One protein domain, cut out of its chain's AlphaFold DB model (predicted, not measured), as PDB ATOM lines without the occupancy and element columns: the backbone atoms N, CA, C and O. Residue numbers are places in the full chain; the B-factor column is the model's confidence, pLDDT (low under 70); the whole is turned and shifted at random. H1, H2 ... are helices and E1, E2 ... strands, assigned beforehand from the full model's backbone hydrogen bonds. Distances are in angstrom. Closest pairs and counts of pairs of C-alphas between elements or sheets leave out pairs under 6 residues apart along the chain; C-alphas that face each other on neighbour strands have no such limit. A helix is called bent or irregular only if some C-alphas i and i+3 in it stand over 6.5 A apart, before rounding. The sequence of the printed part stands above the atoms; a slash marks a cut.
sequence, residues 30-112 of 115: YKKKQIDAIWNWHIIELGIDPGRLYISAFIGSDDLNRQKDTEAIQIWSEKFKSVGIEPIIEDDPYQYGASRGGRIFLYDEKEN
ATOM      1  N   TYR A  30      -5.821  56.955  30.138       95.50
ATOM      2  CA  TYR A  30      -5.187  57.462  28.929       95.50
ATOM      3  C   TYR A  30      -5.611  56.669  27.689       95.50
ATOM      4  O   TYR A  30      -5.977  57.292  26.696       95.50
ATOM      5  N   LYS A  31      -5.658  55.326  27.739       96.56
ATOM      6  CA  LYS A  31      -6.053  54.523  26.569       96.56
ATOM      7  C   LYS A  31      -7.465  54.852  26.132       96.56
ATOM      8  O   LYS A  31      -7.686  55.127  24.958       96.56
ATOM      9  N   LYS A  32      -8.398  54.918  27.087       97.62
ATOM     10  CA  LYS A  32      -9.788  55.280  26.806       97.62
ATOM     11  C   LYS A  32      -9.888  56.634  26.114       97.62
ATOM     12  O   LYS A  32     -10.489  56.719  25.052       97.62
ATOM     13  N   LYS A  33      -9.238  57.670  26.651       97.06
ATOM     14  CA  LYS A  33      -9.232  59.006  26.031       97.06
ATOM     15  C   LYS A  33      -8.655  59.005  24.615       97.06
ATOM     16  O   LYS A  33      -9.188  59.692  23.747       97.06
ATOM     17  N   GLN A  34      -7.557  58.284  24.384       97.06
ATOM     18  CA  GLN A  34      -6.926  58.228  23.064       97.06
ATOM     19  C   GLN A  34      -7.802  57.473  22.062       97.06
ATOM     20  O   GLN A  34      -8.053  57.982  20.975       97.06
ATOM     21  N   ILE A  35      -8.331  56.307  22.439       97.69
ATOM     22  CA  ILE A  35      -9.222  55.509  21.588       97.69
ATOM     23  C   ILE A  35     -10.529  56.263  21.309       97.69
ATOM     24  O   ILE A  35     -10.990  56.276  20.171       97.69
ATOM     25  N   ASP A  36     -11.093  56.961  22.302       97.69
ATOM     26  CA  ASP A  36     -12.250  57.842  22.117       97.69
ATOM     27  C   ASP A  36     -11.964  58.931  21.071       97.69
ATOM     28  O   ASP A  36     -12.792  59.172  20.192       97.69
ATOM     29  N   ALA A  37     -10.787  59.563  21.129       97.25
ATOM     30  CA  ALA A  37     -10.387  60.584  20.165       97.25
ATOM     31  C   ALA A  37     -10.185  60.009  18.753       97.25
ATOM     32  O   ALA A  37     -10.664  60.604  17.788       97.25
ATOM     33  N   ILE A  38      -9.525  58.849  18.628       96.81
ATOM     34  CA  ILE A  38      -9.331  58.155  17.344       96.81
ATOM     35  C   ILE A  38     -10.686  57.789  16.738       96.81
ATOM     36  O   ILE A  38     -10.913  58.059  15.559       96.81
ATOM     37  N   TRP A  39     -11.588  57.216  17.539       97.75
ATOM     38  CA  TRP A  39     -12.931  56.852  17.101       97.75
ATOM     39  C   TRP A  39     -13.710  58.067  16.606       97.75
ATOM     40  O   TRP A  39     -14.231  58.045  15.496       97.75
ATOM     41  N   ASN A  40     -13.761  59.138  17.402       97.44
ATOM     42  CA  ASN A  40     -14.489  60.346  17.027       97.44
ATOM     43  C   ASN A  40     -13.942  60.940  15.726       97.44
ATOM     44  O   ASN A  40     -14.716  61.244  14.826       97.44
ATOM     45  N   TRP A  41     -12.620  61.032  15.583       96.75
ATOM     46  CA  TRP A  41     -12.008  61.549  14.363       96.75
ATOM     47  C   TRP A  41     -12.362  60.710  13.127       96.75
ATOM     48  O   TRP A  41     -12.874  61.237  12.145       96.75
ATOM     49  N   HIS A  42     -12.141  59.396  13.171       96.44
ATOM     50  CA  HIS A  42     -12.337  58.545  11.995       96.44
ATOM     51  C   HIS A  42     -13.815  58.335  11.660       96.44
ATOM     52  O   HIS A  42     -14.203  58.393  10.496       96.44
ATOM     53  N   ILE A  43     -14.644  58.080  12.668       96.81
ATOM     54  CA  ILE A  43     -16.030  57.662  12.460       96.81
ATOM     55  C   ILE A  43     -16.977  58.860  12.398       96.81
ATOM     56  O   ILE A  43     -17.859  58.888  11.547       96.81
ATOM     57  N   ILE A  44     -16.818  59.842  13.289       95.38
ATOM     58  CA  ILE A  44     -17.756  60.968  13.395       95.38
ATOM     59  C   ILE A  44     -17.348  62.104  12.457       95.38
ATOM     60  O   ILE A  44     -18.168  62.542  11.657       95.38
ATOM     61  N   GLU A  45     -16.093  62.552  12.519       97.25
ATOM     62  CA  GLU A  45     -15.634  63.703  11.727       97.25
ATOM     63  C   GLU A  45     -15.373  63.330  10.259       97.25
ATOM     64  O   GLU A  45     -15.823  64.027   9.351       97.25
ATOM     65  N   LEU A  46     -14.673  62.217  10.006       96.94
ATOM     66  CA  LEU A  46     -14.366  61.760   8.642       96.94
ATOM     67  C   LEU A  46     -15.467  60.889   8.016       96.94
ATOM     68  O   LEU A  46     -15.439  60.651   6.809       96.94
ATOM     69  N   GLY A  47     -16.428  60.402   8.809       96.94
ATOM     70  CA  GLY A  47     -17.539  59.587   8.311       96.94
ATOM     71  C   GLY A  47     -17.128  58.206   7.787       96.94
ATOM     72  O   GLY A  47     -17.815  57.648   6.930       96.94
ATOM     73  N   ILE A  48     -16.003  57.652   8.253       97.06
ATOM     74  CA  ILE A  48     -15.573  56.306   7.863       97.06
ATOM     75  C   ILE A  48     -16.576  55.291   8.411       97.06
ATOM     76  O   ILE A  48     -16.926  55.319   9.589       97.06
ATOM     77  N   ASP A  49     -17.005  54.364   7.556       97.69
ATOM     78  CA  ASP A  49     -17.863  53.250   7.952       97.69
ATOM     79  C   ASP A  49     -17.170  52.399   9.040       97.69
ATOM     80  O   ASP A  49     -16.133  51.779   8.759       97.69
ATOM     81  N   PRO A  50     -17.737  52.295  10.260       97.00
ATOM     82  CA  PRO A  50     -17.218  51.414  11.303       97.00
ATOM     83  C   PRO A  50     -17.108  49.961  10.846       97.00
ATOM     84  O   PRO A  50     -16.269  49.224  11.351       97.00
ATOM     85  N   GLY A  51     -17.908  49.547   9.857       96.19
ATOM     86  CA  GLY A  51     -17.862  48.262   9.164       96.19
ATOM     87  C   GLY A  51     -16.550  47.966   8.431       96.19
ATOM     88  O   GLY A  51     -16.288  46.803   8.140       96.19
ATOM     89  N   ARG A  52     -15.685  48.971   8.230       95.44
ATOM     90  CA  ARG A  52     -14.384  48.848   7.543       95.44
ATOM     91  C   ARG A  52     -13.147  49.003   8.434       95.44
ATOM     92  O   ARG A  52     -12.043  48.711   7.990       95.44
ATOM     93  N   LEU A  53     -13.304  49.449   9.681       96.25
ATOM     94  CA  LEU A  53     -12.214  49.601  10.652       96.25
ATOM     95  C   LEU A  53     -11.754  48.271  11.282       96.25
ATOM     96  O   LEU A  53     -12.543  47.594  11.929       96.25
ATOM     97  N   TYR A  54     -10.487  47.901  11.180       96.94
ATOM     98  CA  TYR A  54      -9.939  46.739  11.892       96.94
ATOM     99  C   TYR A  54      -8.882  47.202  12.882       96.94
ATOM    100  O   TYR A  54      -8.205  48.197  12.637       96.94
ATOM    101  N   ILE A  55      -8.775  46.505  14.010       97.38
ATOM    102  CA  ILE A  55      -7.910  46.899  15.120       97.38
ATOM    103  C   ILE A  55      -6.938  45.767  15.419       97.38
ATOM    104  O   ILE A  55      -7.336  44.606  15.435       97.38
ATOM    105  N   SER A  56      -5.687  46.099  15.709       96.31
ATOM    106  CA  SER A  56      -4.757  45.194  16.375       96.31
ATOM    107  C   SER A  56      -4.614  45.564  17.851       96.31
ATOM    108  O   SER A  56      -4.712  46.733  18.232       96.31
ATOM    109  N   ALA A  57      -4.397  44.562  18.698       96.62
ATOM    110  CA  ALA A  57      -4.065  44.744  20.105       96.62
ATOM    111  C   ALA A  57      -2.944  43.785  20.509       96.62
ATOM    112  O   ALA A  57      -2.797  42.703  19.942       96.62
ATOM    113  N   PHE A  58      -2.148  44.183  21.499       95.75
ATOM    114  CA  PHE A  58      -0.991  43.400  21.919       95.75
ATOM    115  C   PHE A  58      -1.418  42.148  22.696       95.75
ATOM    116  O   PHE A  58      -2.128  42.245  23.705       95.75
ATOM    117  N   ILE A  59      -0.971  40.973  22.245       95.44
ATOM    118  CA  ILE A  59      -1.321  39.682  22.857       95.44
ATOM    119  C   ILE A  59      -0.605  39.440  24.192       95.44
ATOM    120  O   ILE A  59      -1.083  38.637  24.998       95.44
ATOM    121  N   GLY A  60       0.466  40.187  24.465       94.00
ATOM    122  CA  GLY A  60       1.384  39.945  25.572       94.00
ATOM    123  C   GLY A  60       2.683  39.302  25.085       94.00
ATOM    124  O   GLY A  60       2.750  38.784  23.977       94.00
ATOM    125  N   SER A  61       3.709  39.343  25.928       92.88
ATOM    126  CA  SER A  61       4.987  38.665  25.728       92.88
ATOM    127  C   SER A  61       5.514  38.239  27.090       92.88
ATOM    128  O   SER A  61       5.822  39.086  27.937       92.88
ATOM    129  N   ASP A  62       5.594  36.928  27.313       90.06
ATOM    130  CA  ASP A  62       6.141  36.369  28.552       90.06
ATOM    131  C   ASP A  62       7.641  36.680  28.672       90.06
ATOM    132  O   ASP A  62       8.109  37.042  29.753       90.06
ATOM    133  N   ASP A  63       8.366  36.662  27.548       90.31
ATOM    134  CA  ASP A  63       9.797  36.980  27.471       90.31
ATOM    135  C   ASP A  63      10.093  38.421  27.917       90.31
ATOM    136  O   ASP A  63      11.090  38.688  28.592       90.31
ATOM    137  N   LEU A  64       9.196  39.359  27.595       87.69
ATOM    138  CA  LEU A  64       9.289  40.762  28.013       87.69
ATOM    139  C   LEU A  64       8.553  41.054  29.332       87.69
ATOM    140  O   LEU A  64       8.504  42.213  29.762       87.69
ATOM    141  N   ASN A  65       7.973  40.033  29.973       91.44
ATOM    142  CA  ASN A  65       7.112  40.147  31.152       91.44
ATOM    143  C   ASN A  65       5.996  41.198  30.964       91.44
ATOM    144  O   ASN A  65       5.742  42.050  31.824       91.44
ATOM    145  N   ARG A  66       5.358  41.181  29.789       92.00
ATOM    146  CA  ARG A  66       4.266  42.081  29.411       92.00
ATOM    147  C   ARG A  66       2.985  41.297  29.213       92.00
ATOM    148  O   ARG A  66       2.912  40.376  28.414       92.00
ATOM    149  N   GLN A  67       1.942  41.715  29.911       95.06
ATOM    150  CA  GLN A  67       0.632  41.090  29.795       95.06
ATOM    151  C   GLN A  67      -0.103  41.556  28.536       95.06
ATOM    152  O   GLN A  67       0.185  42.618  27.978       95.06
ATOM    153  N   LYS A  68      -1.092  40.755  28.134       95.94
ATOM    154  CA  LYS A  68      -2.071  41.090  27.100       95.94
ATOM    155  C   LYS A  68      -2.729  42.440  27.372       95.94
ATOM    156  O   LYS A  68      -3.123  42.714  28.506       95.94
ATOM    157  N   ASP A  69      -2.925  43.242  26.329       96.44
ATOM    158  CA  ASP A  69      -3.600  44.537  26.441       96.44
ATOM    159  C   ASP A  69      -5.130  44.388  26.499       96.44
ATOM    160  O   ASP A  69      -5.868  44.744  25.578       96.44
ATOM    161  N   THR A  70      -5.617  43.832  27.606       97.12
ATOM    162  CA  THR A  70      -7.050  43.622  27.851       97.12
ATOM    163  C   THR A  70      -7.834  44.930  27.903       97.12
ATOM    164  O   THR A  70      -8.988  44.960  27.477       97.12
ATOM    165  N   GLU A  71      -7.207  46.019  28.358       97.31
ATOM    166  CA  GLU A  71      -7.816  47.347  28.422       97.31
ATOM    167  C   GLU A  71      -8.156  47.865  27.016       97.31
ATOM    168  O   GLU A  71      -9.301  48.241  26.758       97.31
ATOM    169  N   ALA A  72      -7.201  47.839  26.079       97.69
ATOM    170  CA  ALA A  72      -7.448  48.281  24.709       97.69
ATOM    171  C   ALA A  72      -8.501  47.405  24.012       97.69
ATOM    172  O   ALA A  72      -9.412  47.938  23.375       97.69
ATOM    173  N   ILE A  73      -8.415  46.078  24.177       98.19
ATOM    174  CA  ILE A  73      -9.388  45.125  23.618       98.19
ATOM    175  C   ILE A  73     -10.800  45.460  24.102       98.19
ATOM    176  O   ILE A  73     -11.733  45.509  23.297       98.19
ATOM    177  N   GLN A  74     -10.965  45.723  25.401       98.44
ATOM    178  CA  GLN A  74     -12.259  46.063  25.977       98.44
ATOM    179  C   GLN A  74     -12.803  47.381  25.410       98.44
ATOM    180  O   GLN A  74     -13.941  47.411  24.941       98.44
ATOM    181  N   ILE A  75     -12.002  48.451  25.403       98.50
ATOM    182  CA  ILE A  75     -12.454  49.774  24.946       98.50
ATOM    183  C   ILE A  75     -12.857  49.726  23.465       98.50
ATOM    184  O   ILE A  75     -13.920  50.226  23.096       98.50
ATOM    185  N   TRP A  76     -12.056  49.087  22.607       98.50
ATOM    186  CA  TRP A  76     -12.412  48.911  21.197       98.50
ATOM    187  C   TRP A  76     -13.657  48.045  21.016       98.50
ATOM    188  O   TRP A  76     -14.497  48.347  20.167       98.50
ATOM    189  N   SER A  77     -13.822  47.012  21.846       98.38
ATOM    190  CA  SER A  77     -15.029  46.187  21.822       98.38
ATOM    191  C   SER A  77     -16.282  46.997  22.147       98.38
ATOM    192  O   SER A  77     -17.298  46.870  21.466       98.38
ATOM    193  N   GLU A  78     -16.206  47.870  23.153       98.50
ATOM    194  CA  GLU A  78     -17.280  48.802  23.507       98.50
ATOM    195  C   GLU A  78     -17.582  49.784  22.362       98.50
ATOM    196  O   GLU A  78     -18.753  50.055  22.084       98.50
ATOM    197  N   LYS A  79     -16.560  50.267  21.640       98.31
ATOM    198  CA  LYS A  79     -16.746  51.140  20.469       98.31
ATOM    199  C   LYS A  79     -17.513  50.466  19.339       98.31
ATOM    200  O   LYS A  79     -18.512  51.023  18.887       98.31
ATOM    201  N   PHE A  80     -17.121  49.263  18.931       98.31
ATOM    202  CA  PHE A  80     -17.859  48.508  17.912       98.31
ATOM    203  C   PHE A  80     -19.301  48.224  18.342       98.31
ATOM    204  O   PHE A  80     -20.237  48.487  17.582       98.31
ATOM    205  N   LYS A  81     -19.501  47.795  19.593       98.38
ATOM    206  CA  LYS A  81     -20.840  47.533  20.138       98.38
ATOM    207  C   LYS A  81     -21.722  48.774  20.149       98.38
ATOM    208  O   LYS A  81     -22.914  48.673  19.874       98.38
ATOM    209  N   SER A  82     -21.147  49.954  20.396       97.75
ATOM    210  CA  SER A  82     -21.896  51.218  20.393       97.75
ATOM    211  C   SER A  82     -22.543  51.561  19.042       97.75
ATOM    212  O   SER A  82     -23.480  52.355  19.007       97.75
ATOM    213  N   VAL A  83     -22.095  50.933  17.949       97.31
ATOM    214  CA  VAL A  83     -22.664  51.066  16.595       97.31
ATOM    215  C   VAL A  83     -23.264  49.757  16.065       97.31
ATOM    216  O   VAL A  83     -23.490  49.616  14.867       97.31
ATOM    217  N   GLY A  84     -23.541  48.794  16.949       97.69
ATOM    218  CA  GLY A  84     -24.208  47.535  16.605       97.69
ATOM    219  C   GLY A  84     -23.315  46.486  15.938       97.69
ATOM    220  O   GLY A  84     -23.831  45.553  15.327       97.69
ATOM    221  N   ILE A  85     -21.991  46.621  16.042       97.94
ATOM    222  CA  ILE A  85     -21.034  45.622  15.561       97.94
ATOM    223  C   ILE A  85     -20.583  44.780  16.753       97.94
ATOM    224  O   ILE A  85     -20.042  45.315  17.715       97.94
ATOM    225  N   GLU A  86     -20.762  43.463  16.674       97.75
ATOM    226  CA  GLU A  86     -20.177  42.515  17.630       97.75
ATOM    227  C   GLU A  86     -18.786  42.091  17.134       97.75
ATOM    228  O   GLU A  86     -18.688  41.358  16.145       97.75
ATOM    229  N   PRO A  87     -17.690  42.571  17.752       97.50
ATOM    230  CA  PRO A  87     -16.352  42.288  17.263       97.50
ATOM    231  C   PRO A  87     -15.895  40.897  17.703       97.50
ATOM    232  O   PRO A  87     -15.861  40.584  18.895       97.50
ATOM    233  N   ILE A  88     -15.476  40.082  16.737       97.94
ATOM    234  CA  ILE A  88     -14.766  38.832  17.006       97.94
ATOM    235  C   ILE A  88     -13.305  39.174  17.302       97.94
ATOM    236  O   ILE A  88     -12.646  39.863  16.515       97.94
ATOM    237  N   ILE A  89     -12.813  38.706  18.447       98.12
ATOM    238  CA  ILE A  89     -11.398  38.791  18.803       98.12
ATOM    239  C   ILE A  89     -10.703  37.590  18.161       98.12
ATOM    240  O   ILE A  89     -11.052  36.448  18.450       98.12
ATOM    241  N   GLU A  90      -9.763  37.865  17.271       97.44
ATOM    242  CA  GLU A  90      -8.976  36.886  16.533       97.44
ATOM    243  C   GLU A  90      -7.630  36.697  17.242       97.44
ATOM    244  O   GLU A  90      -6.813  37.618  17.303       97.44
ATOM    245  N   ASP A  91      -7.449  35.522  17.843       95.44
ATOM    246  CA  ASP A  91      -6.306  35.155  18.681       95.44
ATOM    247  C   ASP A  91      -5.197  34.398  17.941       95.44
ATOM    248  O   ASP A  91      -4.120  34.209  18.503       95.44
ATOM    249  N   ASP A  92      -5.438  34.019  16.686       94.81
ATOM    250  CA  ASP A  92      -4.479  33.384  15.786       94.81
ATOM    251  C   ASP A  92      -4.540  34.034  14.385       94.81
ATOM    252  O   ASP A  92      -4.922  33.417  13.376       94.81
ATOM    253  N   PRO A  93      -4.189  35.333  14.299       94.75
ATOM    254  CA  PRO A  93      -4.292  36.091  13.059       94.75
ATOM    255  C   PRO A  93      -3.360  35.577  11.957       94.75
ATOM    256  O   PRO A  93      -3.685  35.727  10.780       94.75
ATOM    257  N   TYR A  94      -2.238  34.949  12.315       92.94
ATOM    258  CA  TYR A  94      -1.276  34.405  11.357       92.94
ATOM    259  C   TYR A  94      -1.846  33.219  10.580       92.94
ATOM    260  O   TYR A  94      -1.589  33.085   9.382       92.94
ATOM    261  N   GLN A  95      -2.628  32.362  11.244       95.44
ATOM    262  CA  GLN A  95      -3.250  31.223  10.586       95.44
ATOM    263  C   GLN A  95      -4.542  31.612   9.861       95.44
ATOM    264  O   GLN A  95      -4.775  31.170   8.733       95.44
ATOM    265  N   TYR A  96      -5.406  32.395  10.510       95.00
ATOM    266  CA  TYR A  96      -6.777  32.579  10.031       95.00
ATOM    267  C   TYR A  96      -7.026  33.929   9.369       95.00
ATOM    268  O   TYR A  96      -7.973  34.039   8.582       95.00
ATOM    269  N   GLY A  97      -6.221  34.955   9.649       92.75
ATOM    270  CA  GLY A  97      -6.496  36.317   9.202       92.75
ATOM    271  C   GLY A  97      -7.961  36.701   9.444       92.75
ATOM    272  O   GLY A  97      -8.569  36.339  10.448       92.75
ATOM    273  N   ALA A  98      -8.590  37.368   8.476       93.38
ATOM    274  CA  ALA A  98      -9.999  37.755   8.579       93.38
ATOM    275  C   ALA A  98     -11.007  36.610   8.314       93.38
ATOM    276  O   ALA A  98     -12.215  36.853   8.332       93.38
ATOM    277  N   SER A  99     -10.566  35.367   8.064       95.06
ATOM    278  CA  SER A  99     -11.456  34.275   7.620       95.06
ATOM    279  C   SER A  99     -12.526  33.880   8.645       95.06
ATOM    280  O   SER A  99     -13.601  33.424   8.258       95.06
ATOM    281  N   ARG A 100     -12.276  34.105   9.944       94.88
ATOM    282  CA  ARG A 100     -13.235  33.856  11.037       94.88
ATOM    283  C   ARG A 100     -14.116  35.068  11.363       94.88
ATOM    284  O   ARG A 100     -14.814  35.063  12.370       94.88
ATOM    285  N   GLY A 101     -14.083  36.113  10.531       94.88
ATOM    286  CA  GLY A 101     -14.793  37.369  10.790       94.88
ATOM    287  C   GLY A 101     -14.129  38.238  11.862       94.88
ATOM    288  O   GLY A 101     -14.792  39.090  12.452       94.88
ATOM    289  N   GLY A 102     -12.835  38.013  12.120       96.00
ATOM    290  CA  GLY A 102     -12.037  38.764  13.085       96.00
ATOM    291  C   GLY A 102     -12.110  40.275  12.868       96.00
ATOM    292  O   GLY A 102     -12.089  40.767  11.737       96.00
ATOM    293  N   ARG A 103     -12.207  41.017  13.975       97.12
ATOM    294  CA  ARG A 103     -12.256  42.485  13.989       97.12
ATOM    295  C   ARG A 103     -11.159  43.118  14.829       97.12
ATOM    296  O   ARG A 103     -10.651  44.180  14.469       97.12
ATOM    297  N   ILE A 104     -10.823  42.460  15.934       98.00
ATOM    298  CA  ILE A 104      -9.711  42.816  16.809       98.00
ATOM    299  C   ILE A 104      -8.712  41.666  16.735       98.00
ATOM    300  O   ILE A 104      -9.032  40.565  17.169       98.00
ATOM    301  N   PHE A 105      -7.535  41.907  16.171       97.81
ATOM    302  CA  PHE A 105      -6.500  40.898  15.948       97.81
ATOM    303  C   PHE A 105      -5.411  41.005  17.009       97.81
ATOM    304  O   PHE A 105      -4.931  42.103  17.303       97.81
ATOM    305  N   LEU A 106      -5.026  39.877  17.597       96.88
ATOM    306  CA  LEU A 106      -4.018  39.842  18.648       96.88
ATOM    307  C   LEU A 106      -2.651  39.483  18.073       96.88
ATOM    308  O   LEU A 106      -2.442  38.350  17.653       96.88
ATOM    309  N   TYR A 107      -1.724  40.437  18.096       95.19
ATOM    310  CA  TYR A 107      -0.356  40.240  17.614       95.19
ATOM    311  C   TYR A 107       0.662  40.330  18.748       95.19
ATOM    312  O   TYR A 107       0.443  41.014  19.756       95.19
ATOM    313  N   ASP A 108       1.765  39.612  18.572       92.81
ATOM    314  CA  ASP A 108       2.939  39.654  19.434       92.81
ATOM    315  C   ASP A 108       3.892  40.777  18.998       92.81
ATOM    316  O   ASP A 108       3.605  41.591  18.120       92.81
ATOM    317  N   GLU A 109       5.033  40.867  19.666       88.12
ATOM    318  CA  GLU A 109       6.017  41.916  19.450       88.12
ATOM    319  C   GLU A 109       6.686  41.852  18.078       88.12
ATOM    320  O   GLU A 109       7.264  42.853  17.667       88.12
ATOM    321  N   LYS A 110       6.598  40.730  17.355       86.94
ATOM    322  CA  LYS A 110       7.219  40.580  16.031       86.94
ATOM    323  C   LYS A 110       6.616  41.521  14.990       86.94
ATOM    324  O   LYS A 110       7.313  41.905  14.063       86.94
ATOM    325  N   GLU A 111       5.375  41.949  15.199       82.62
ATOM    326  CA  GLU A 111       4.653  42.887  14.326       82.62
ATOM    327  C   GLU A 111       4.790  44.350  14.777       82.62
ATOM    328  O   GLU A 111       4.124  45.244  14.251       82.62
ATOM    329  N   ASN A 112       5.627  44.634  15.781       76.38
ATOM    330  CA  ASN A 112       5.918  46.017  16.142       76.38
ATOM    331  C   ASN A 112       6.829  46.667  15.099       76.38
ATOM    332  O   ASN A 112       7.762  46.062  14.590       76.38
TER     333      ASN A 112
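AT A GLANCE: This is residues 30 to 112 of the 115 residues of a protein of Paenibacillus sp. NAIST15-1 (UniProt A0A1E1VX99). A small three-stranded parallel sheet is covered by a helix on each face, H2 over one and the short, irregular H3 over the other. The longest helix, H1, is off the sheet and packs side by side with H2, while the long link from E1 to H2 carries the opposite end of the model out to Asp 63. The printed part has 83 residues with three named helices and three named strands, in the order H1, E1, H2, E2, H3, E3, and the sheet's order is E1, E3, E2. The class is mixed, helices and strands. The whole is compact, with a radius of gyration of the C-alphas of 13.3 A and spans of 40 by 32 by 19 A.

HOW THE PARTS SIT: H1, residues 30 to 45, touches H2, residues 70 to 82, and the closest C-alphas, those of Lys 32 and Ile 75, are 6.4 A apart. The two helices run the same way at a shallow tilt of 29 degrees. E1, residues 55 to 58, is an edge strand, parallel to its neighbour E3, residues 102 to 107, at 30 degrees. Between them N 57 and O 105 are within hydrogen-bond range at 2.9 A, as are N 105 and O 55 at 2.8 A. E2, residues 88 to 90, is the other edge strand, parallel to E3 at 29 degrees, with N 90 and O 104 at 2.8 A and N 106 and O 90 at 2.9 A. H1 is not on the sheet and is apart from E2 and E3. H2 is on the sheet at a height over the sheet of 9.6 A. It lies over E3, on which 7 of its 13 C-alphas fall, and only just not over E1, on which 2 fall. It runs along the strands, at 13 degrees to E3 on the local plane, and the C-alphas of Ile 73 and Ile 104, the closest of H2 and E3, are 7.2 A apart. H3, residues 93 to 100, lies on the opposite face at a height over the sheet of 8.1 A, over E2 and, only just, with 3 C-alphas, over E3. It runs along the strands, at 5 degrees to E2 on the local plane, and the closest C-alphas of H3 and E3, those of Pro 93 and Phe 105, are 6.0 A apart. These are three layers, with helices on both faces of a sheet. E2, H3 and E3 form a strand-helix-strand unit, two parallel neighbour strands with a helix between them along the chain, and its crossover is right-handed. E1, H2 and E2 form a split one, with E3 between its strands in the sheet, and its crossover is right-handed too. In H1 and H2 every O i to N i+4 pair is within hydrogen-bond range; in H3 1 of 4 is, and 1 of 5 O i to N i+3 pairs.

IN THESE COORDINATES: H1 begins at C-alpha 30, at (-5.187, 57.462, 28.929), and is 21.1 A long; it is neither bent nor irregular, but only just, with C-alphas 42 and 45 6.1 A apart. E1 measures 10.3 A. H2 begins at C-alpha 70, at (-7.050, 43.622, 27.851), and is 18.3 A long. E2 measures 6.1 A and H3 9.4 A; H3 is irregular, with C-alphas 95 and 98 9.6 A apart. E3, 12.6 A long, ends at C-alpha 107, at (-0.356, 40.240, 17.614).

THE WHOLE: The two C-alphas farthest apart, those of Gly 47 and Asp 63, are 40.3 A from each other. The link from E1 to H2, with 11 residues, is long. The printed part has no cut. Its mean pLDDT is 95.6, and no printed residue is under 70.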